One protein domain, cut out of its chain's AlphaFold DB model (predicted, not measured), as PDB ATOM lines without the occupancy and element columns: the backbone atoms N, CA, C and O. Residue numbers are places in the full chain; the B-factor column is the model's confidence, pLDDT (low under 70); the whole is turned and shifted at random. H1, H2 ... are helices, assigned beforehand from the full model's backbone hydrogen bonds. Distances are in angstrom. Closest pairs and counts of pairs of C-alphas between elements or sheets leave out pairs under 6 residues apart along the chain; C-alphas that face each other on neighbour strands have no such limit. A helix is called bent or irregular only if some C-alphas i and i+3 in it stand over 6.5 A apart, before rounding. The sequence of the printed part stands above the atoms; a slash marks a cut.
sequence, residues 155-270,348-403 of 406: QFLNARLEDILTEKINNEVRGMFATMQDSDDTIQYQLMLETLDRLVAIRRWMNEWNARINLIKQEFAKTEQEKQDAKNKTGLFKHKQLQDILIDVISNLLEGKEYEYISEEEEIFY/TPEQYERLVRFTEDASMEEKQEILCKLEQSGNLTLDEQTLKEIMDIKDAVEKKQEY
ATOM      1  N   GLN A 155     637.718 382.131 475.326       94.19
ATOM      2  CA  GLN A 155     638.201 380.753 475.323       94.19
ATOM      3  C   GLN A 155     637.636 379.941 476.493       94.19
ATOM      4  O   GLN A 155     637.547 378.718 476.371       94.19
ATOM      5  N   PHE A 156     637.235 380.588 477.594       94.31
ATOM      6  CA  PHE A 156     636.521 379.916 478.678       94.31
ATOM      7  C   PHE A 156     635.143 379.430 478.209       94.31
ATOM      8  O   PHE A 156     634.836 378.241 478.328       94.31
ATOM      9  N   LEU A 157     634.350 380.312 477.587       93.38
ATOM     10  CA  LEU A 157     633.044 379.944 477.031       93.38
ATOM     11  C   LEU A 157     633.176 378.918 475.909       93.38
ATOM     12  O   LEU A 157     632.426 377.947 475.888       93.38
ATOM     13  N   ASN A 158     634.163 379.077 475.019       93.56
ATOM     14  CA  ASN A 158     634.430 378.097 473.968       93.56
ATOM     15  C   ASN A 158     634.693 376.706 474.568       93.56
ATOM     16  O   ASN A 158     634.138 375.730 474.079       93.56
ATOM     17  N   ALA A 159     635.493 376.602 475.636       93.31
ATOM     18  CA  ALA A 159     635.778 375.323 476.290       93.31
ATOM     19  C   ALA A 159     634.513 374.670 476.879       93.31
ATOM     20  O   ALA A 159     634.307 373.473 476.690       93.31
ATOM     21  N   ARG A 160     633.650 375.456 477.539       93.56
ATOM     22  CA  ARG A 160     632.359 374.993 478.087       93.56
ATOM     23  C   ARG A 160     631.395 374.543 476.986       93.56
ATOM     24  O   ARG A 160     630.805 373.469 477.075       93.56
ATOM     25  N   LEU A 161     631.256 375.349 475.935       92.88
ATOM     26  CA  LEU A 161     630.396 375.054 474.790       92.88
ATOM     27  C   LEU A 161     630.870 373.814 474.030       92.88
ATOM     28  O   LEU A 161     630.054 372.950 473.719       92.88
ATOM     29  N   GLU A 162     632.170 373.709 473.739       91.88
ATOM     30  CA  GLU A 162     632.756 372.552 473.054       91.88
ATOM     31  C   GLU A 162     632.487 371.251 473.814       91.88
ATOM     32  O   GLU A 162     632.197 370.235 473.181       91.88
ATOM     33  N   ASP A 163     632.567 371.273 475.146       89.94
ATOM     34  CA  ASP A 163     632.305 370.107 475.987       89.94
ATOM     35  C   ASP A 163     630.855 369.622 475.843       89.94
ATOM     36  O   ASP A 163     630.607 368.515 475.351       89.94
ATOM     37  N   ILE A 164     629.892 370.506 476.130       90.38
ATOM     38  CA  ILE A 164     628.460 370.182 476.100       90.38
ATOM     39  C   ILE A 164     627.989 369.823 474.684       90.38
ATOM     40  O   ILE A 164     627.275 368.836 474.486       90.38
ATOM     41  N   LEU A 165     628.376 370.609 473.671       91.31
ATOM     42  CA  LEU A 165     627.969 370.360 472.286       91.31
ATOM     43  C   LEU A 165     628.521 369.034 471.775       91.31
ATOM     44  O   LEU A 165     627.804 368.296 471.102       91.31
ATOM     45  N   THR A 166     629.769 368.700 472.100       89.75
ATOM     46  CA  THR A 166     630.341 367.424 471.665       89.75
ATOM     47  C   THR A 166     629.653 366.244 472.336       89.75
ATOM     48  O   THR A 166     629.410 365.234 471.674       89.75
ATOM     49  N   GLU A 167     629.323 366.341 473.624       87.88
ATOM     50  CA  GLU A 167     628.579 365.289 474.314       87.88
ATOM     51  C   GLU A 167     627.210 365.055 473.659       87.88
ATOM     52  O   GLU A 167     626.881 363.917 473.309       87.88
ATOM     53  N   LYS A 168     626.467 366.135 473.389       89.94
ATOM     54  CA  LYS A 168     625.166 366.079 472.706       89.94
ATOM     55  C   LYS A 168     625.282 365.519 471.284       89.94
ATOM     56  O   LYS A 168     624.557 364.592 470.939       89.94
ATOM     57  N   ILE A 169     626.242 365.988 470.479       91.06
ATOM     58  CA  ILE A 169     626.493 365.459 469.123       91.06
ATOM     59  C   ILE A 169     626.819 363.962 469.175       91.06
ATOM     60  O   ILE A 169     626.285 363.183 468.388       91.06
ATOM     61  N   ASN A 170     627.675 363.534 470.105       89.81
ATOM     62  CA  ASN A 170     628.008 362.120 470.266       89.81
ATOM     63  C   ASN A 170     626.779 361.289 470.642       89.81
ATOM     64  O   ASN A 170     626.643 360.159 470.169       89.81
ATOM     65  N   ASN A 171     625.897 361.826 471.485       90.56
ATOM     66  CA  ASN A 171     624.655 361.165 471.853       90.56
ATOM     67  C   ASN A 171     623.704 361.024 470.654       90.56
ATOM     68  O   ASN A 171     623.230 359.920 470.403       90.56
ATOM     69  N   GLU A 172     623.512 362.080 469.858       90.88
ATOM     70  CA  GLU A 172     622.706 362.025 468.628       90.88
ATOM     71  C   GLU A 172     623.277 361.025 467.615       90.88
ATOM     72  O   GLU A 172     622.549 360.212 467.047       90.88
ATOM     73  N   VAL A 173     624.603 360.995 467.436       91.81
ATOM     74  CA  VAL A 173     625.262 360.008 466.567       91.81
ATOM     75  C   VAL A 173     625.026 358.580 467.059       91.81
ATOM     76  O   VAL A 173     624.710 357.705 466.252       91.81
ATOM     77  N   ARG A 174     625.135 358.323 468.368       91.31
ATOM     78  CA  ARG A 174     624.808 357.008 468.950       91.31
ATOM     79  C   ARG A 174     623.332 356.657 468.758       91.31
ATOM     80  O   ARG A 174     623.042 355.515 468.411       91.31
ATOM     81  N   GLY A 175     622.433 357.625 468.935       91.44
ATOM     82  CA  GLY A 175     621.000 357.479 468.690       91.44
ATOM     83  C   GLY A 175     620.708 357.062 467.251       91.44
ATOM     84  O   GLY A 175     620.036 356.058 467.038       91.44
ATOM     85  N   MET A 176     621.315 357.740 466.268       92.75
ATOM     86  CA  MET A 176     621.207 357.368 464.852       92.75
ATOM     87  C   MET A 176     621.658 355.922 464.600       92.75
ATOM     88  O   MET A 176     620.976 355.182 463.892       92.75
ATOM     89  N   PHE A 177     622.779 355.488 465.190       91.88
ATOM     90  CA  PHE A 177     623.237 354.099 465.062       91.88
ATOM     91  C   PHE A 177     622.251 353.095 465.656       91.88
ATOM     92  O   PHE A 177     621.979 352.085 465.008       91.88
ATOM     93  N   ALA A 178     621.706 353.370 466.842       93.12
ATOM     94  CA  ALA A 178     620.700 352.515 467.465       93.12
ATOM     95  C   ALA A 178     619.439 352.415 466.590       93.12
ATOM     96  O   ALA A 178     618.997 351.317 466.275       93.12
ATOM     97  N   THR A 179     618.931 353.544 466.081       93.38
ATOM     98  CA  THR A 179     617.767 353.567 465.181       93.38
ATOM     99  C   THR A 179     618.000 352.772 463.896       93.38
ATOM    100  O   THR A 179     617.099 352.078 463.434       93.38
ATOM    101  N   MET A 180     619.204 352.829 463.314       93.50
ATOM    102  CA  MET A 180     619.544 351.997 462.154       93.50
ATOM    103  C   MET A 180     619.620 350.507 462.516       93.50
ATOM    104  O   MET A 180     619.192 349.661 461.731       93.50
ATOM    105  N   GLN A 181     620.159 350.160 463.686       90.62
ATOM    106  CA  GLN A 181     620.279 348.767 464.132       90.62
ATOM    107  C   GLN A 181     618.928 348.119 464.438       90.62
ATOM    108  O   GLN A 181     618.746 346.952 464.108       90.62
ATOM    109  N   ASP A 182     617.990 348.892 464.982       94.44
ATOM    110  CA  ASP A 182     616.646 348.434 465.347       94.44
ATOM    111  C   ASP A 182     615.629 348.535 464.189       94.44
ATOM    112  O   ASP A 182     614.448 348.225 464.361       94.44
ATOM    113  N   SER A 183     616.060 349.001 463.012       93.69
ATOM    114  CA  SER A 183     615.204 349.102 461.824       93.69
ATOM    115  C   SER A 183     614.954 347.742 461.163       93.69
ATOM    116  O   SER A 183     615.687 346.784 461.387       93.69
ATOM    117  N   ASP A 184     613.915 347.659 460.329       95.88
ATOM    118  CA  ASP A 184     613.619 346.447 459.559       95.88
ATOM    119  C   ASP A 184     614.792 346.082 458.626       95.88
ATOM    120  O   ASP A 184     615.296 346.934 457.884       95.88
ATOM    121  N   ASP A 185     615.199 344.807 458.638       93.25
ATOM    122  CA  ASP A 185     616.344 344.276 457.881       93.25
ATOM    123  C   ASP A 185     616.308 344.654 456.387       93.25
ATOM    124  O   ASP A 185     617.353 344.803 455.746       93.25
ATOM    125  N   THR A 186     615.113 344.833 455.808       94.62
ATOM    126  CA  THR A 186     614.949 345.177 454.388       94.62
ATOM    127  C   THR A 186     615.350 346.617 454.058       94.62
ATOM    128  O   THR A 186     615.781 346.878 452.932       94.62
ATOM    129  N   ILE A 187     615.253 347.541 455.021       94.56
ATOM    130  CA  ILE A 187     615.569 348.970 454.842       94.56
ATOM    131  C   ILE A 187     616.841 349.397 455.576       94.56
ATOM    132  O   ILE A 187     617.384 350.461 455.277       94.56
ATOM    133  N   GLN A 188     617.346 348.576 456.499       93.94
ATOM    134  CA  GLN A 188     618.495 348.898 457.342       93.94
ATOM    135  C   GLN A 188     619.698 349.407 456.538       93.94
ATOM    136  O   GLN A 188     620.239 350.478 456.822       93.94
ATOM    137  N   TYR A 189     620.096 348.687 455.484       94.81
ATOM    138  CA  TYR A 189     621.235 349.100 454.660       94.81
ATOM    139  C   TYR A 189     620.976 350.424 453.915       94.81
ATOM    140  O   TYR A 189     621.916 351.185 453.683       94.81
ATOM    141  N   GLN A 190     619.722 350.717 453.546       95.25
ATOM    142  CA  GLN A 190     619.350 351.969 452.876       95.25
ATOM    143  C   GLN A 190     619.496 353.147 453.840       95.25
ATOM    144  O   GLN A 190     620.139 354.135 453.495       95.25
ATOM    145  N   LEU A 191     619.004 353.008 455.077       95.00
ATOM    146  CA  LEU A 191     619.171 354.024 456.122       95.00
ATOM    147  C   LEU A 191     620.652 354.294 456.429       95.00
ATOM    148  O   LEU A 191     621.046 355.447 456.610       95.00
ATOM    149  N   MET A 192     621.490 353.253 456.420       94.62
ATOM    150  CA  MET A 192     622.941 353.400 456.576       94.62
ATOM    151  C   MET A 192     623.581 354.192 455.430       94.62
ATOM    152  O   MET A 192     624.435 355.044 455.686       94.62
ATOM    153  N   LEU A 193     623.183 353.937 454.179       95.38
ATOM    154  CA  LEU A 193     623.698 354.662 453.013       95.38
ATOM    155  C   LEU A 193     623.272 356.135 453.018       95.38
ATOM    156  O   LEU A 193     624.116 357.003 452.805       95.38
ATOM    157  N   GLU A 194     622.005 356.420 453.324       94.31
ATOM    158  CA  GLU A 194     621.489 357.790 453.436       94.31
ATOM    159  C   GLU A 194     622.196 358.563 454.558       94.31
ATOM    160  O   GLU A 194     622.658 359.688 454.362       94.31
ATOM    161  N   THR A 195     622.371 357.939 455.727       94.62
ATOM    162  CA  THR A 195     623.102 358.550 456.850       94.62
ATOM    163  C   THR A 195     624.551 358.850 456.466       94.62
ATOM    164  O   THR A 195     625.062 359.937 456.750       94.62
ATOM    165  N   LEU A 196     625.222 357.918 455.779       94.56
ATOM    166  CA  LEU A 196     626.587 358.120 455.300       94.56
ATOM    167  C   LEU A 196     626.678 359.297 454.321       94.56
ATOM    168  O   LEU A 196     627.586 360.118 454.466       94.56
ATOM    169  N   ASP A 197     625.758 359.407 453.359       92.25
ATOM    170  CA  ASP A 197     625.734 360.516 452.398       92.25
ATOM    171  C   ASP A 197     625.616 361.876 453.106       92.25
ATOM    172  O   ASP A 197     626.439 362.775 452.894       92.25
ATOM    173  N   ARG A 198     624.680 361.995 454.059       92.38
ATOM    174  CA  ARG A 198     624.486 363.227 454.844       92.38
ATOM    175  C   ARG A 198     625.712 363.587 455.683       92.38
ATOM    176  O   ARG A 198     626.143 364.742 455.665       92.38
ATOM    177  N   LEU A 199     626.330 362.618 456.359       93.12
ATOM    178  CA  LEU A 199     627.560 362.846 457.130       93.12
ATOM    179  C   LEU A 199     628.732 363.273 456.232       93.12
ATOM    180  O   LEU A 199     629.516 364.157 456.595       93.12
ATOM    181  N   VAL A 200     628.856 362.680 455.040       90.88
ATOM    182  CA  VAL A 200     629.873 363.071 454.054       90.88
ATOM    183  C   VAL A 200     629.641 364.500 453.567       90.88
ATOM    184  O   VAL A 200     630.612 365.257 453.468       90.88
ATOM    185  N   ALA A 201     628.393 364.886 453.296       87.00
ATOM    186  CA  ALA A 201     628.038 366.240 452.881       87.00
ATOM    187  C   ALA A 201     628.386 367.281 453.960       87.00
ATOM    188  O   ALA A 201     629.044 368.279 453.652       87.00
ATOM    189  N   ILE A 202     628.045 367.011 455.226       88.94
ATOM    190  CA  ILE A 202     628.394 367.873 456.369       88.94
ATOM    191  C   ILE A 202     629.913 368.031 456.479       88.94
ATOM    192  O   ILE A 202     630.421 369.152 456.520       88.94
ATOM    193  N   ARG A 203     630.665 366.924 456.446       91.62
ATOM    194  CA  ARG A 203     632.134 366.961 456.517       91.62
ATOM    195  C   ARG A 203     632.748 367.757 455.363       91.62
ATOM    196  O   ARG A 203     633.711 368.489 455.573       91.62
ATOM    197  N   ARG A 204     632.233 367.604 454.138       87.62
ATOM    198  CA  ARG A 204     632.705 368.370 452.969       87.62
ATOM    199  C   ARG A 204     632.477 369.866 453.158       87.62
ATOM    200  O   ARG A 204     633.398 370.633 452.905       87.62
ATOM    201  N   TRP A 205     631.303 370.258 453.650       85.19
ATOM    202  CA  TRP A 205     631.005 371.649 453.979       85.19
ATOM    203  C   TRP A 205     631.930 372.204 455.078       85.19
ATOM    204  O   TRP A 205     632.522 373.262 454.888       85.19
ATOM    205  N   MET A 206     632.159 371.463 456.169       87.56
ATOM    206  CA  MET A 206     633.110 371.863 457.221       87.56
ATOM    207  C   MET A 206     634.538 372.039 456.679       87.56
ATOM    208  O   MET A 206     635.242 372.981 457.044       87.56
ATOM    209  N   ASN A 207     634.977 371.133 455.800       89.44
ATOM    210  CA  ASN A 207     636.300 371.198 455.182       89.44
ATOM    211  C   ASN A 207     636.448 372.407 454.256       89.44
ATOM    212  O   ASN A 207     637.504 373.034 454.256       89.44
ATOM    213  N   GLU A 208     635.415 372.716 453.477       87.75
ATOM    214  CA  GLU A 208     635.376 373.873 452.584       87.75
ATOM    215  C   GLU A 208     635.503 375.173 453.389       87.75
ATOM    216  O   GLU A 208     636.455 375.927 453.173       87.75
ATOM    217  N   TRP A 209     634.655 375.369 454.403       86.19
ATOM    218  CA  TRP A 209     634.699 376.569 455.241       86.19
ATOM    219  C   TRP A 209     636.059 376.725 455.944       86.19
ATOM    220  O   TRP A 209     636.685 377.789 455.909       86.19
ATOM    221  N   ASN A 210     636.594 375.641 456.512       89.81
ATOM    222  CA  ASN A 210     637.920 375.651 457.131       89.81
ATOM    223  C   ASN A 210     639.028 375.964 456.105       89.81
ATOM    224  O   ASN A 210     639.962 376.705 456.411       89.81
ATOM    225  N   ALA A 211     638.939 375.442 454.876       91.06
ATOM    226  CA  ALA A 211     639.892 375.745 453.810       91.06
ATOM    227  C   ALA A 211     639.847 377.225 453.410       91.06
ATOM    228  O   ALA A 211     640.908 377.843 453.311       91.06
ATOM    229  N   ARG A 212     638.651 377.812 453.266       92.69
ATOM    230  CA  ARG A 212     638.472 379.249 453.012       92.69
ATOM    231  C   ARG A 212     639.165 380.093 454.076       92.69
ATOM    232  O   ARG A 212     639.991 380.937 453.734       92.69
ATOM    233  N   ILE A 213     638.895 379.826 455.357       91.50
ATOM    234  CA  ILE A 213     639.524 380.547 456.476       91.50
ATOM    235  C   ILE A 213     641.051 380.407 456.419       91.50
ATOM    236  O   ILE A 213     641.764 381.396 456.571       91.50
ATOM    237  N   ASN A 214     641.575 379.202 456.173       91.25
ATOM    238  CA  ASN A 214     643.025 378.972 456.117       91.25
ATOM    239  C   ASN A 214     643.700 379.644 454.911       91.25
ATOM    240  O   ASN A 214     644.880 379.982 455.002       91.25
ATOM    241  N   LEU A 215     642.992 379.821 453.792       92.69
ATOM    242  CA  LEU A 215     643.500 380.550 452.630       92.69
ATOM    243  C   LEU A 215     643.504 382.054 452.891       92.69
ATOM    244  O   LEU A 215     644.549 382.676 452.739       92.69
ATOM    245  N   ILE A 216     642.396 382.621 453.380       93.62
ATOM    246  CA  ILE A 216     642.335 384.052 453.714       93.62
ATOM    247  C   ILE A 216     643.355 384.401 454.810       93.62
ATOM    248  O   ILE A 216     643.996 385.442 454.759       93.62
ATOM    249  N   LYS A 217     643.584 383.505 455.776       93.50
ATOM    250  CA  LYS A 217     644.593 383.688 456.831       93.50
ATOM    251  C   LYS A 217     646.004 383.899 456.280       93.50
ATOM    252  O   LYS A 217     646.781 384.642 456.868       93.50
ATOM    253  N   GLN A 218     646.345 383.254 455.166       92.50
ATOM    254  CA  GLN A 218     647.667 383.399 454.552       92.50
ATOM    255  C   GLN A 218     647.881 384.782 453.929       92.50
ATOM    256  O   GLN A 218     649.028 385.157 453.715       92.50
ATOM    257  N   GLU A 219     646.820 385.557 453.693       93.56
ATOM    258  CA  GLU A 219     646.926 386.931 453.183       93.56
ATOM    259  C   GLU A 219     647.544 387.897 454.205       93.56
ATOM    260  O   GLU A 219     648.026 388.960 453.833       93.56
ATOM    261  N   PHE A 220     647.592 387.516 455.484       94.56
ATOM    262  CA  PHE A 220     648.271 388.276 456.537       94.56
ATOM    263  C   PHE A 220     649.770 387.945 456.640       94.56
ATOM    264  O   PHE A 220     650.482 388.573 457.417       94.56
ATOM    265  N   ALA A 221     650.255 386.938 455.903       93.75
ATOM    266  CA  ALA A 221     651.646 386.497 455.940       93.75
ATOM    267  C   ALA A 221     652.471 387.147 454.815       93.75
ATOM    268  O   ALA A 221     652.246 386.894 453.628       93.75
ATOM    269  N   LYS A 222     653.489 387.926 455.188       89.69
ATOM    270  CA  LYS A 222     654.390 388.641 454.272       89.69
ATOM    271  C   LYS A 222     655.637 387.831 453.935       89.69
ATOM    272  O   LYS A 222     656.138 387.906 452.812       89.69
ATOM    273  N   THR A 223     656.131 387.030 454.878       92.19
ATOM    274  CA  THR A 223     657.333 386.199 454.693       92.19
ATOM    275  C   THR A 223     656.997 384.731 454.423       92.19
ATOM    276  O   THR A 223     655.903 384.253 454.719       92.19
ATOM    277  N   GLU A 224     657.941 383.971 453.856       91.38
ATOM    278  CA  GLU A 224     657.739 382.525 453.668       91.38
ATOM    279  C   GLU A 224     657.605 381.799 455.014       91.38
ATOM    280  O   GLU A 224     656.796 380.885 455.131       91.38
ATOM    281  N   GLN A 225     658.328 382.249 456.046       93.19
ATOM    282  CA  GLN A 225     658.202 381.705 457.397       93.19
ATOM    283  C   GLN A 225     656.793 381.933 457.959       93.19
ATOM    284  O   GLN A 225     656.152 380.976 458.381       93.19
ATOM    285  N   GLU A 226     656.258 383.151 457.862       94.19
ATOM    286  CA  GLU A 226     654.881 383.446 458.282       94.19
ATOM    287  C   GLU A 226     653.847 382.633 457.497       94.19
ATOM    288  O   GLU A 226     652.843 382.204 458.058       94.19
ATOM    289  N   LYS A 227     654.085 382.357 456.207       91.19
ATOM    290  CA  LYS A 227     653.205 381.478 455.420       91.19
ATOM    291  C   LYS A 227     653.232 380.046 455.936       91.19
ATOM    292  O   LYS A 227     652.191 379.386 455.946       91.19
ATOM    293  N   GLN A 228     654.397 379.552 456.356       91.12
ATOM    294  CA  GLN A 228     654.493 378.255 457.025       91.12
ATOM    295  C   GLN A 228     653.784 378.289 458.381       91.12
ATOM    296  O   GLN A 228     653.036 377.361 458.684       91.12
ATOM    297  N   ASP A 229     653.928 379.367 459.152       92.62
ATOM    298  CA  ASP A 229     653.245 379.518 460.437       92.62
ATOM    299  C   ASP A 229     651.719 379.583 460.284       92.62
ATOM    300  O   ASP A 229     650.990 378.903 461.010       92.62
ATOM    301  N   ALA A 230     651.215 380.287 459.270       91.44
ATOM    302  CA  ALA A 230     649.796 380.331 458.929       91.44
ATOM    303  C   ALA A 230     649.246 378.949 458.544       91.44
ATOM    304  O   ALA A 230     648.174 378.553 459.012       91.44
ATOM    305  N   LYS A 231     649.992 378.184 457.731       89.06
ATOM    306  CA  LYS A 231     649.631 376.809 457.339       89.06
ATOM    307  C   LYS A 231     649.636 375.852 458.530       89.06
ATOM    308  O   LYS A 231     648.727 375.033 458.663       89.06
ATOM    309  N   ASN A 232     650.637 375.974 459.398       89.50
ATOM    310  CA  ASN A 232     650.832 375.097 460.551       89.50
ATOM    311  C   ASN A 232     650.041 375.540 461.792       89.50
ATOM    312  O   ASN A 232     649.972 374.787 462.764       89.50
ATOM    313  N   LYS A 233     649.397 376.717 461.747       89.94
ATOM    314  CA  LYS A 233     648.647 377.331 462.856       89.94
ATOM    315  C   LYS A 233     649.538 377.558 464.087       89.94
ATOM    316  O   LYS A 233     649.153 377.228 465.211       89.94
ATOM    317  N   THR A 234     650.735 378.090 463.854       89.31
ATOM    318  CA  THR A 234     651.773 378.388 464.856       89.31
ATOM    319  C   THR A 234     652.031 379.892 464.966       89.31
ATOM    320  O   THR A 234     651.498 380.681 464.186       89.31
ATOM    321  N   GLY A 235     652.808 380.302 465.976       87.75
ATOM    322  CA  GLY A 235     653.109 381.714 466.228       87.75
ATOM    323  C   GLY A 235     651.840 382.556 466.386       87.75
ATOM    324  O   GLY A 235     650.881 382.123 467.025       87.75
ATOM    325  N   LEU A 236     651.810 383.720 465.737       91.25
ATOM    326  CA  LEU A 236     650.670 384.650 465.739       91.25
ATOM    327  C   LEU A 236     649.429 384.117 464.999       91.25
ATOM    328  O   LEU A 236     648.333 384.644 465.157       91.25
ATOM    329  N   PHE A 237     649.564 383.027 464.237       91.50
ATOM    330  CA  PHE A 237     648.443 382.357 463.572       91.50
ATOM    331  C   PHE A 237     647.807 381.244 464.413       91.50
ATOM    332  O   PHE A 237     646.806 380.638 463.995       91.50
ATOM    333  N   LYS A 238     648.386 380.950 465.585       89.50
ATOM    334  CA  LYS A 238     647.840 380.000 466.550       89.50
ATOM    335  C   LYS A 238     646.595 380.595 467.197       89.50
ATOM    336  O   LYS A 238     646.620 381.675 467.770       89.50
ATOM    337  N   HIS A 239     645.509 379.836 467.165       86.94
ATOM    338  CA  HIS A 239     644.309 380.178 467.914       86.94
ATOM    339  C   HIS A 239     644.513 379.849 469.400       86.94
ATOM    340  O   HIS A 239     644.758 378.682 469.740       86.94
ATOM    341  N   LYS A 240     644.438 380.871 470.263       90.56
ATOM    342  CA  LYS A 240     644.574 380.710 471.714       90.56
ATOM    343  C   LYS A 240     643.458 379.826 472.265       90.56
ATOM    344  O   LYS A 240     642.343 379.795 471.757       90.56
ATOM    345  N   GLN A 241     643.794 379.062 473.287       90.50
ATOM    346  CA  GLN A 241     642.898 378.162 474.007       90.50
ATOM    347  C   GLN A 241     642.868 378.538 475.485       90.50
ATOM    348  O   GLN A 241     643.714 379.311 475.928       90.50
ATOM    349  N   LEU A 242     641.967 377.943 476.270       93.12
ATOM    350  CA  LEU A 242     641.847 378.263 477.697       93.12
ATOM    351  C   LEU A 242     643.176 378.104 478.459       93.12
ATOM    352  O   LEU A 242     643.518 378.954 479.273       93.12
ATOM    353  N   GLN A 243     643.994 377.093 478.142       91.50
ATOM    354  CA  GLN A 243     645.322 376.970 478.757       91.50
ATOM    355  C   GLN A 243     646.282 378.110 478.390       91.50
ATOM    356  O   GLN A 243     647.152 378.440 479.189       91.50
ATOM    357  N   ASP A 244     646.158 378.681 477.189       92.25
ATOM    358  CA  ASP A 244     646.977 379.821 476.771       92.25
ATOM    359  C   ASP A 244     646.530 381.088 477.522       92.25
ATOM    360  O   ASP A 244     647.379 381.882 477.912       92.25
ATOM    361  N   ILE A 245     645.228 381.227 477.809       94.62
ATOM    362  CA  ILE A 245     644.690 382.304 478.657       94.62
ATOM    363  C   ILE A 245     645.193 382.177 480.094       94.62
ATOM    364  O   ILE A 245     645.712 383.143 480.636       94.62
ATOM    365  N   LEU A 246     645.129 380.986 480.698       95.31
ATOM    366  CA  LEU A 246     645.664 380.771 482.050       95.31
ATOM    367  C   LEU A 246     647.159 381.117 482.132       95.31
ATOM    368  O   LEU A 246     647.600 381.721 483.104       95.31
ATOM    369  N   ILE A 247     647.935 380.784 481.096       95.12
ATOM    370  CA  ILE A 247     649.344 381.184 480.988       95.12
ATOM    371  C   ILE A 247     649.485 382.708 480.920       95.12
ATOM    372  O   ILE A 247     650.346 383.257 481.608       95.12
ATOM    373  N   ASP A 248     648.673 383.383 480.104       94.62
ATOM    374  CA  ASP A 248     648.707 384.840 479.973       94.62
ATOM    375  C   ASP A 248     648.356 385.526 481.310       94.62
ATOM    376  O   ASP A 248     649.056 386.457 481.715       94.62
ATOM    377  N   VAL A 249     647.368 385.012 482.053       95.62
ATOM    378  CA  VAL A 249     647.009 385.498 483.398       95.62
ATOM    379  C   VAL A 249     648.152 385.270 484.393       95.62
ATOM    380  O   VAL A 249     648.586 386.215 485.048       95.62
ATOM    381  N   ILE A 250     648.720 384.056 484.462       95.94
ATOM    382  CA  ILE A 250     649.874 383.760 485.338       95.94
ATOM    383  C   ILE A 250     651.043 384.703 485.031       95.94
ATOM    384  O   ILE A 250     651.689 385.211 485.947       95.94
ATOM    385  N   SER A 251     651.330 384.930 483.747       95.69
ATOM    386  CA  SER A 251     652.422 385.803 483.319       95.69
ATOM    387  C   SER A 251     652.218 387.245 483.789       95.69
ATOM    388  O   SER A 251     653.170 387.849 484.278       95.69
ATOM    389  N   ASN A 252     650.998 387.782 483.675       94.56
ATOM    390  CA  ASN A 252     650.682 389.144 484.115       94.56
ATOM    391  C   ASN A 252     650.743 389.279 485.641       94.56
ATOM    392  O   ASN A 252     651.394 390.196 486.145       94.56
ATOM    393  N   LEU A 253     650.196 388.314 486.384       93.56
ATOM    394  CA  LEU A 253     650.264 388.315 487.850       93.56
ATOM    395  C   LEU A 253     651.712 388.226 488.364       93.56
ATOM    396  O   LEU A 253     652.082 388.931 489.300       93.56
ATOM    397  N   LEU A 254     652.580 387.451 487.700       92.31
ATOM    398  CA  LEU A 254     654.025 387.401 487.983       92.31
ATOM    399  C   LEU A 254     654.782 388.709 487.675       92.31
ATOM    400  O   LEU A 254     655.963 388.841 488.029       92.31
ATOM    401  N   GLU A 255     654.148 389.650 486.979       91.56
ATOM    402  CA  GLU A 255     654.639 391.007 486.728       91.56
ATOM    403  C   GLU A 255     653.916 392.070 487.567       91.56
ATOM    404  O   GLU A 255     654.276 393.245 487.481       91.56
ATOM    405  N   GLY A 256     652.942 391.679 488.395       90.56
ATOM    406  CA  GLY A 256     652.115 392.604 489.168       90.56
ATOM    407  C   GLY A 256     651.135 393.406 488.307       90.56
ATOM    408  O   GLY A 256     650.844 394.552 488.638       90.56
ATOM    409  N   LYS A 257     650.675 392.831 487.190       91.31
ATOM    410  CA  LYS A 257     649.702 393.424 486.263       91.31
ATOM    411  C   LYS A 257     648.412 392.610 486.251       91.31
ATOM    412  O   LYS A 257     648.444 391.397 486.457       91.31
ATOM    413  N   GLU A 258     647.302 393.276 485.960       88.75
ATOM    414  CA  GLU A 258     646.045 392.602 485.632       88.75
ATOM    415  C   GLU A 258     646.058 392.137 484.177       88.75
ATOM    416  O   GLU A 258     646.711 392.734 483.318       88.75
ATOM    417  N   TYR A 259     645.374 391.027 483.912       90.62
ATOM    418  CA  TYR A 259     645.226 390.520 482.560       90.62
ATOM    419  C   TYR A 259     644.018 391.150 481.869       90.62
ATOM    420  O   TYR A 259     642.890 391.025 482.344       90.62
ATOM    421  N   GLU A 260     644.253 391.727 480.695       87.94
ATOM    422  CA  GLU A 260     643.211 392.189 479.784       87.94
ATOM    423  C   GLU A 260     643.259 391.363 478.495       87.94
ATOM    424  O   GLU A 260     644.314 391.206 477.872       87.94
ATOM    425  N   TYR A 261     642.112 390.813 478.090       88.94
ATOM    426  CA  TYR A 261     642.012 390.050 476.844       88.94
ATOM    427  C   TYR A 261     642.086 390.973 475.616       88.94
ATOM    428  O   TYR A 261     642.794 390.670 474.650       88.94
ATOM    429  N   ILE A 262     641.398 392.114 475.686       88.12
ATOM    430  CA  ILE A 262     641.472 393.250 474.762       88.12
ATOM    431  C   ILE A 262     641.619 394.498 475.631       88.12
ATOM    432  O   ILE A 262     640.829 394.687 476.553       88.12
ATOM    433  N   SER A 263     642.630 395.321 475.357       85.06
ATOM    434  CA  SER A 263     642.824 396.585 476.076       85.06
ATOM    435  C   SER A 263     641.970 397.698 475.473       85.06
ATOM    436  O   SER A 263     641.765 397.712 474.260       85.06
ATOM    437  N   GLU A 264     641.573 398.689 476.274       81.88
ATOM    438  CA  GLU A 264     640.758 399.831 475.812       81.88
ATOM    439  C   GLU A 264     641.417 400.648 474.684       81.88
ATOM    440  O   GLU A 264     640.726 401.219 473.844       81.88
ATOM    441  N   GLU A 265     642.751 400.685 474.632       84.94
ATOM    442  CA  GLU A 265     643.516 401.402 473.600       84.94
ATOM    443  C   GLU A 265     643.686 400.598 472.296       84.94
ATOM    444  O   GLU A 265     644.305 401.069 471.336       84.94
ATOM    445  N   GLU A 266     643.207 399.352 472.248       86.94
ATOM    446  CA  GLU A 266     643.406 398.487 471.092       86.94
ATOM    447  C   GLU A 266     642.378 398.789 469.995       86.94
ATOM    448  O   GLU A 266     641.179 398.623 470.179       86.94
ATOM    449  N   GLU A 267     642.849 399.185 468.810       85.62
ATOM    450  CA  GLU A 267     641.986 399.426 467.648       85.62
ATOM    451  C   GLU A 267     642.164 398.357 466.567       85.62
ATOM    452  O   GLU A 267     643.277 397.892 466.273       85.62
ATOM    453  N   ILE A 268     641.051 397.995 465.928       85.44
ATOM    454  CA  ILE A 268     641.030 397.047 464.819       85.44
ATOM    455  C   ILE A 268     641.194 397.753 463.468       85.44
ATOM    456  O   ILE A 268     640.593 398.786 463.182       85.44
ATOM    457  N   PHE A 269     642.010 397.167 462.597       88.38
ATOM    458  CA  PHE A 269     642.290 397.717 461.276       88.38
ATOM    459  C   PHE A 269     641.182 397.332 460.280       88.38
ATOM    460  O   PHE A 269     640.885 396.155 460.100       88.38
ATOM    461  N   TYR A 270     640.566 398.297 459.593       88.69
ATOM    462  CA  TYR A 270     639.378 398.041 458.754       88.69
ATOM    463  C   TYR A 270     639.573 396.963 457.665       88.69
ATOM    464  O   TYR A 270     638.691 396.118 457.498       88.69
ATOM    465  N   THR A 348     649.032 392.341 458.527       94.31
ATOM    466  CA  THR A 348     650.138 391.690 459.264       94.31
ATOM    467  C   THR A 348     649.661 390.546 460.164       94.31
ATOM    468  O   THR A 348     648.487 390.518 460.550       94.31
ATOM    469  N   PRO A 349     650.550 389.616 460.563       94.69
ATOM    470  CA  PRO A 349     650.205 388.549 461.502       94.69
ATOM    471  C   PRO A 349     649.690 389.064 462.858       94.69
ATOM    472  O   PRO A 349     648.774 388.477 463.430       94.69
ATOM    473  N   GLU A 350     650.222 390.177 463.363       93.69
ATOM    474  CA  GLU A 350     649.775 390.816 464.606       93.69
ATOM    475  C   GLU A 350     648.331 391.308 464.484       93.69
ATOM    476  O   GLU A 350     647.517 391.111 465.386       93.69
ATOM    477  N   GLN A 351     647.976 391.892 463.337       93.94
ATOM    478  CA  GLN A 351     646.599 392.305 463.090       93.94
ATOM    479  C   GLN A 351     645.656 391.109 462.899       93.94
ATOM    480  O   GLN A 351     644.469 391.248 463.184       93.94
ATOM    481  N   TYR A 352     646.140 389.945 462.443       93.50
ATOM    482  CA  TYR A 352     645.346 388.708 462.446       93.50
ATOM    483  C   TYR A 352     645.065 388.226 463.875       93.50
ATOM    484  O   TYR A 352     643.931 387.871 464.185       93.50
ATOM    485  N   GLU A 353     646.072 388.225 464.753       92.88
ATOM    486  CA  GLU A 353     645.898 387.848 466.162       92.88
ATOM    487  C   GLU A 353     644.864 388.755 466.843       92.88
ATOM    488  O   GLU A 353     643.907 388.256 467.442       92.88
ATOM    489  N   ARG A 354     644.982 390.072 466.626       91.62
ATOM    490  CA  ARG A 354     644.001 391.067 467.069       91.62
ATOM    491  C   ARG A 354     642.616 390.807 466.480       91.62
ATOM    492  O   ARG A 354     641.642 390.757 467.221       91.62
ATOM    493  N   LEU A 355     642.513 390.587 465.167       91.00
ATOM    494  CA  LEU A 355     641.244 390.294 464.491       91.00
ATOM    495  C   LEU A 355     640.507 389.122 465.142       91.00
ATOM    496  O   LEU A 355     639.300 389.205 465.366       91.00
ATOM    497  N   VAL A 356     641.227 388.035 465.433       90.19
ATOM    498  CA  VAL A 356     640.656 386.859 466.094       90.19
ATOM    499  C   VAL A 356     640.122 387.243 467.469       90.19
ATOM    500  O   VAL A 356     638.965 386.939 467.741       90.19
ATOM    501  N   ARG A 357     640.902 387.959 468.293       89.81
ATOM    502  CA  ARG A 357     640.457 388.379 469.632       89.81
ATOM    503  C   ARG A 357     639.176 389.209 469.584       89.81
ATOM    504  O   ARG A 357     638.204 388.842 470.234       89.81
ATOM    505  N   PHE A 358     639.140 390.247 468.748       87.81
ATOM    506  CA  PHE A 358     637.955 391.098 468.575       87.81
ATOM    507  C   PHE A 358     636.741 390.320 468.066       87.81
ATOM    508  O   PHE A 358     635.632 390.515 468.547       87.81
ATOM    509  N   THR A 359     636.940 389.413 467.107       85.94
ATOM    510  CA  THR A 359     635.842 388.596 466.569       85.94
ATOM    511  C   THR A 359     635.284 387.640 467.624       85.94
ATOM    512  O   THR A 359     634.083 387.401 467.678       85.94
ATOM    513  N   GLU A 360     636.148 387.065 468.460       87.12
ATOM    514  CA  GLU A 360     635.714 386.178 469.535       87.12
ATOM    515  C   GLU A 360     634.986 386.927 470.650       87.12
ATOM    516  O   GLU A 360     633.973 386.419 471.136       87.12
ATOM    517  N   ASP A 361     635.489 388.105 471.020       86.44
ATOM    518  CA  ASP A 361     634.915 388.986 472.036       86.44
ATOM    519  C   ASP A 361     633.531 389.508 471.627       86.44
ATOM    520  O   ASP A 361     632.572 389.378 472.383       86.44
ATOM    521  N   ALA A 362     633.377 389.920 470.364       82.75
ATOM    522  CA  ALA A 362     632.105 390.375 469.801       82.75
ATOM    523  C   ALA A 362     630.985 389.312 469.792       82.75
ATOM    524  O   ALA A 362     629.850 389.636 469.465       82.75
ATOM    525  N   SER A 363     631.294 388.050 470.117       84.12
ATOM    526  CA  SER A 363     630.327 386.941 470.197       84.12
ATOM    527  C   SER A 363     630.116 386.415 471.623       84.12
ATOM    528  O   SER A 363     629.540 385.341 471.813       84.12
ATOM    529  N   MET A 364     630.649 387.109 472.634       86.44
ATOM    530  CA  MET A 364     630.630 386.666 474.033       86.44
ATOM    531  C   MET A 364     629.221 386.547 474.603       86.44
ATOM    532  O   MET A 364     628.899 385.537 475.231       86.44
ATOM    533  N   GLU A 365     628.379 387.556 474.376       86.25
ATOM    534  CA  GLU A 365     627.018 387.587 474.910       86.25
ATOM    535  C   GLU A 365     626.181 386.433 474.352       86.25
ATOM    536  O   GLU A 365     625.532 385.710 475.110       86.25
ATOM    537  N   GLU A 366     626.257 386.175 473.044       86.19
ATOM    538  CA  GLU A 366     625.503 385.085 472.427       86.19
ATOM    539  C   GLU A 366     626.045 383.714 472.808       86.19
ATOM    540  O   GLU A 366     625.264 382.792 473.047       86.19
ATOM    541  N   LYS A 367     627.368 383.561 472.937       91.00
ATOM    542  CA  LYS A 367     627.959 382.331 473.483       91.00
ATOM    543  C   LYS A 367     627.455 382.057 474.894       91.00
ATOM    544  O   LYS A 367     627.142 380.907 475.203       91.00
ATOM    545  N   GLN A 368     627.357 383.088 475.732       91.94
ATOM    546  CA  GLN A 368     626.840 382.965 477.089       91.94
ATOM    547  C   GLN A 368     625.355 382.581 477.089       91.94
ATOM    548  O   GLN A 368     624.959 381.685 477.834       91.94
ATOM    549  N   GLU A 369     624.538 383.198 476.233       91.19
ATOM    550  CA  GLU A 369     623.110 382.883 476.111       91.19
ATOM    551  C   GLU A 369     622.882 381.440 475.627       91.19
ATOM    552  O   GLU A 369     622.095 380.693 476.219       91.19
ATOM    553  N   ILE A 370     623.627 381.014 474.599       91.94
ATOM    554  CA  ILE A 370     623.610 379.635 474.092       91.94
ATOM    555  C   ILE A 370     624.037 378.660 475.192       91.94
ATOM    556  O   ILE A 370     623.368 377.645 475.397       91.94
ATOM    557  N   LEU A 371     625.117 378.964 475.919       92.06
ATOM    558  CA  LEU A 371     625.602 378.125 477.012       92.06
ATOM    559  C   LEU A 371     624.527 377.952 478.089       92.06
ATOM    560  O   LEU A 371     624.230 376.822 478.472       92.06
ATOM    561  N   CYS A 372     623.881 379.041 478.510       91.62
ATOM    562  CA  CYS A 372     622.803 378.985 479.494       91.62
ATOM    563  C   CYS A 372     621.639 378.092 479.034       91.62
ATOM    564  O   CYS A 372     621.152 377.283 479.823       91.62
ATOM    565  N   LYS A 373     621.208 378.182 477.767       90.69
ATOM    566  CA  LYS A 373     620.154 377.297 477.234       90.69
ATOM    567  C   LYS A 373     620.588 375.833 477.197       90.69
ATOM    568  O   LYS A 373     619.818 374.945 477.564       90.69
ATOM    569  N   LEU A 374     621.825 375.572 476.778       90.88
ATOM    570  CA  LEU A 374     622.379 374.222 476.737       90.88
ATOM    571  C   LEU A 374     622.442 373.595 478.136       90.88
ATOM    572  O   LEU A 374     622.048 372.439 478.289       90.88
ATOM    573  N   GLU A 375     622.859 374.351 479.151       88.69
ATOM    574  CA  GLU A 375     622.914 373.897 480.547       88.69
ATOM    575  C   GLU A 375     621.516 373.670 481.139       88.69
ATOM    576  O   GLU A 375     621.281 372.648 481.785       88.69
ATOM    577  N   GLN A 376     620.560 374.565 480.867       87.12
ATOM    578  CA  GLN A 376     619.167 374.427 481.316       87.12
ATOM    579  C   GLN A 376     618.467 373.208 480.715       87.12
ATOM    580  O   GLN A 376     617.615 372.611 481.373       87.12
ATOM    581  N   SER A 377     618.824 372.827 479.483       82.38
ATOM    582  CA  SER A 377     618.201 371.685 478.815       82.38
ATOM    583  C   SER A 377     618.420 370.371 479.570       82.38
ATOM    584  O   SER A 377     617.555 369.504 479.483       82.38
ATOM    585  N   GLY A 378     619.537 370.223 480.303       70.31
ATOM    586  CA  GLY A 378     619.891 369.085 481.174       70.31
ATOM    587  C   GLY A 378     619.970 367.695 480.513       70.31
ATOM    588  O   GLY A 378     620.631 366.798 481.030       70.31
ATOM    589  N   ASN A 379     619.316 367.506 479.369       69.12
ATOM    590  CA  ASN A 379     619.176 366.266 478.629       69.12
ATOM    591  C   ASN A 379     620.308 366.122 477.613       69.12
ATOM    592  O   ASN A 379     620.758 367.095 477.007       69.12
ATOM    593  N   LEU A 380     620.735 364.885 477.363       71.38
ATOM    594  CA  LEU A 380     621.733 364.583 476.331       71.38
ATOM    595  C   LEU A 380     621.198 364.781 474.904       71.38
ATOM    596  O   LEU A 380     621.986 364.937 473.975       71.38
ATOM    597  N   THR A 381     619.877 364.793 474.730       74.69
ATOM    598  CA  THR A 381     619.193 365.165 473.486       74.69
ATOM    599  C   THR A 381     618.641 366.583 473.606       74.69
ATOM    600  O   THR A 381     618.222 367.009 474.685       74.69
ATOM    601  N   LEU A 382     618.648 367.332 472.504       80.81
ATOM    602  CA  LEU A 382     617.979 368.632 472.423       80.81
ATOM    603  C   LEU A 382     616.621 368.438 471.757       80.81
ATOM    604  O   LEU A 382     616.542 367.852 470.680       80.81
ATOM    605  N   ASP A 383     615.555 368.924 472.386       85.06
ATOM    606  CA  ASP A 383     614.263 369.002 471.715       85.06
ATOM    607  C   ASP A 383     614.292 370.063 470.599       85.06
ATOM    608  O   ASP A 383     615.121 370.977 470.595       85.06
ATOM    609  N   GLU A 384     613.377 369.929 469.637       85.31
ATOM    610  CA  GLU A 384     613.318 370.787 468.448       85.31
ATOM    611  C   GLU A 384     613.153 372.271 468.801       85.31
ATOM    612  O   GLU A 384     613.752 373.122 468.146       85.31
ATOM    613  N   GLN A 385     612.390 372.589 469.852       87.00
ATOM    614  CA  GLN A 385     612.153 373.968 470.272       87.00
ATOM    615  C   GLN A 385     613.424 374.582 470.866       87.00
ATOM    616  O   GLN A 385     613.826 375.665 470.448       87.00
ATOM    617  N   THR A 386     614.100 373.879 471.776       86.50
ATOM    618  CA  THR A 386     615.373 374.337 472.350       86.50
ATOM    619  C   THR A 386     616.451 374.484 471.276       86.50
ATOM    620  O   THR A 386     617.169 375.484 471.254       86.50
ATOM    621  N   LEU A 387     616.560 373.520 470.353       87.19
ATOM    622  CA  LEU A 387     617.503 373.613 469.239       87.19
ATOM    623  C   LEU A 387     617.183 374.815 468.350       87.19
ATOM    624  O   LEU A 387     618.092 375.556 467.988       87.19
ATOM    625  N   LYS A 388     615.905 375.036 468.034       87.25
ATOM    626  CA  LYS A 388     615.472 376.193 467.257       87.25
ATOM    627  C   LYS A 388     615.816 377.503 467.955       87.25
ATOM    628  O   LYS A 388     616.338 378.382 467.298       87.25
ATOM    629  N   GLU A 389     615.608 377.622 469.262       87.75
ATOM    630  CA  GLU A 389     615.980 378.827 470.013       87.75
ATOM    631  C   GLU A 389     617.494 379.070 470.026       87.75
ATOM    632  O   GLU A 389     617.936 380.207 469.902       87.75
ATOM    633  N   ILE A 390     618.303 378.013 470.150       88.88
ATOM    634  CA  ILE A 390     619.769 378.111 470.059       88.88
ATOM    635  C   ILE A 390     620.192 378.554 468.656       88.88
ATOM    636  O   ILE A 390     621.051 379.427 468.519       88.88
ATOM    637  N   MET A 391     619.591 377.966 467.619       85.75
ATOM    638  CA  MET A 391     619.828 378.361 466.234       85.75
ATOM    639  C   MET A 391     619.355 379.789 465.990       85.75
ATOM    640  O   MET A 391     620.085 380.542 465.374       85.75
ATOM    641  N   ASP A 392     618.220 380.202 466.547       82.94
ATOM    642  CA  ASP A 392     617.724 381.569 466.457       82.94
ATOM    643  C   ASP A 392     618.661 382.545 467.173       82.94
ATOM    644  O   ASP A 392     618.806 383.644 466.677       82.94
ATOM    645  N   ILE A 393     619.346 382.188 468.269       83.25
ATOM    646  CA  ILE A 393     620.380 383.051 468.883       83.25
ATOM    647  C   ILE A 393     621.626 383.123 467.998       83.25
ATOM    648  O   ILE A 393     622.111 384.215 467.703       83.25
ATOM    649  N   LYS A 394     622.124 381.969 467.534       78.81
ATOM    650  CA  LYS A 394     623.271 381.888 466.619       78.81
ATOM    651  C   LYS A 394     623.001 382.675 465.331       78.81
ATOM    652  O   LYS A 394     623.860 383.408 464.857       78.81
ATOM    653  N   ASP A 395     621.809 382.532 464.774       66.62
ATOM    654  CA  ASP A 395     621.367 383.170 463.538       66.62
ATOM    655  C   ASP A 395     620.842 384.587 463.811       66.62
ATOM    656  O   ASP A 395     620.813 385.408 462.906       66.62
ATOM    657  N   ALA A 396     620.494 384.942 465.051       60.44
ATOM    658  CA  ALA A 396     620.305 386.322 465.489       60.44
ATOM    659  C   ALA A 396     621.642 387.057 465.593       60.44
ATOM    660  O   ALA A 396     621.631 388.269 465.509       60.44
ATOM    661  N   VAL A 397     622.803 386.409 465.646       51.84
ATOM    662  CA  VAL A 397     624.077 387.092 465.324       51.84
ATOM    663  C   VAL A 397     624.140 387.435 463.827       51.84
ATOM    664  O   VAL A 397     624.656 388.480 463.437       51.84
ATOM    665  N   GLU A 398     623.530 386.598 462.982       48.09
ATOM    666  CA  GLU A 398     623.370 386.824 461.538       48.09
ATOM    667  C   GLU A 398     622.163 387.748 461.201       48.09
ATOM    668  O   GLU A 398     622.065 388.232 460.077       48.09
ATOM    669  N   LYS A 399     621.248 388.026 462.156       38.28
ATOM    670  CA  LYS A 399     619.996 388.808 461.972       38.28
ATOM    671  C   LYS A 399     619.731 389.967 462.950       38.28
ATOM    672  O   LYS A 399     618.908 390.819 462.633       38.28
ATOM    673  N   LYS A 400     620.417 390.116 464.090       45.00
ATOM    674  CA  LYS A 400     620.387 391.331 464.953       45.00
ATOM    675  C   LYS A 400     620.958 392.549 464.208       45.00
ATOM    676  O   LYS A 400     620.748 393.684 464.623       45.00
ATOM    677  N   GLN A 401     621.547 392.325 463.032       44.66
ATOM    678  CA  GLN A 401     621.806 393.317 461.986       44.66
ATOM    679  C   GLN A 401     620.550 393.864 461.276       44.66
ATOM    680  O   GLN A 401     620.698 394.769 460.465       44.66
ATOM    681  N   GLU A 402     619.324 393.408 461.563       36.00
ATOM    682  CA  GLU A 402     618.093 394.093 461.115       36.00
ATOM    683  C   GLU A 402     617.523 395.081 462.152       36.00
ATOM    684  O   GLU A 402     616.749 395.954 461.767       36.00
ATOM    685  N   TYR A 403     617.908 395.008 463.437       32.53
ATOM    686  CA  TYR A 403     617.270 395.818 464.498       32.53
ATOM    687  C   TYR A 403     618.215 396.497 465.506       32.53
ATOM    688  O   TYR A 403     617.744 397.018 466.511       32.53
TER     689      TYR A 403
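Overview. This is residues 155 to 270 and 348 to 403 of the 406 residues of an uncharacterized protein of Dorea longicatena (UniProt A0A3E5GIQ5). Two long helices, H1 and H2, form a narrow V-shaped hairpin, joined at its point and spreading apart toward its other end. H5 crosses the open end without touching either arm, H3 folds back on the end of H2, H4 packs on the start of H1, and the H6-H7 hairpin packs through H6 on the H5-side part of H1. The frame is open, and residues 196 to 213 of H2 stand free. The printed part has 172 residues with seven named helices, H1 to H7 in chain order, and no named strand; its class is all helix. It is loose, with a radius of gyration of the C-alphas of 20.6 A, and elongated, spanning 65 by 40 by 39 A.

Arrangement. H2, residues 185 to 218, touches H1, residues 155 to 181, by residues 188 to 192 and 180 to 181 alone, closest at the C-alphas of Gln 188 and Met 180, 5.8 A; this hairpin has a shallow tilt of 24 degrees, opposite ways. H3, residues 224 to 232, forms a hairpin with H2, touching its residues 214 to 218 alone, closest at the C-alphas of Ala 230 and Gln 218, 5.8 A. H5, residues 349 to 361, is close to but not clearly touching H2, the closest C-alphas, Tyr 352 and Lys 217, being 7.6 A apart; it is only just apart from H1, at 8.3 A. H1 is the hub. Its residues 155 to 159 alone touch H4, residues 242 to 253, by residues 242 to 245 alone, closest at the C-alphas of Gln 155 and Leu 242, 5.0 A. Its residues 157 to 164 alone touch H6, residues 364 to 377, at a steep tilt of 42 degrees, closest at the C-alphas of Leu 161 and Leu 371, 6.1 A. H7, residues 384 to 402, forms a hairpin with H6, closest at the C-alphas of Ile 390 and Ile 370, 5.8 A. Helix packing is mostly aligned. Every O i to N i+4 pair is within hydrogen-bond range in H1, H3, H4, H5 and H6; H2 has 27 of 30 and H7 12 of 15.

Along the chain. H2 is 50.2 A long and irregular, with C-alphas 186 and 189 7.4 A apart. H1 is 38.3 A long, from C-alpha 155 at (638.201, 380.753, 475.323). H7, 24.9 A long, ends at C-alpha 402 at (618.093, 394.093, 461.115); it has a kink of 56 degrees near residue 396 and is only just irregular, with C-alphas 398 and 401 6.7 A apart.

Size, cuts and confidence. The farthest C-alphas, Thr 186 and Gly 256, are 69.6 A apart. Residues 271 to 347 are not printed, and C-alphas 270 and 348 are 12.5 A apart across this cut. Residues 254 to 270 hold no named element. Of the links printed whole, none is long. Residues 379 and 395 to 403 are under pLDDT 70.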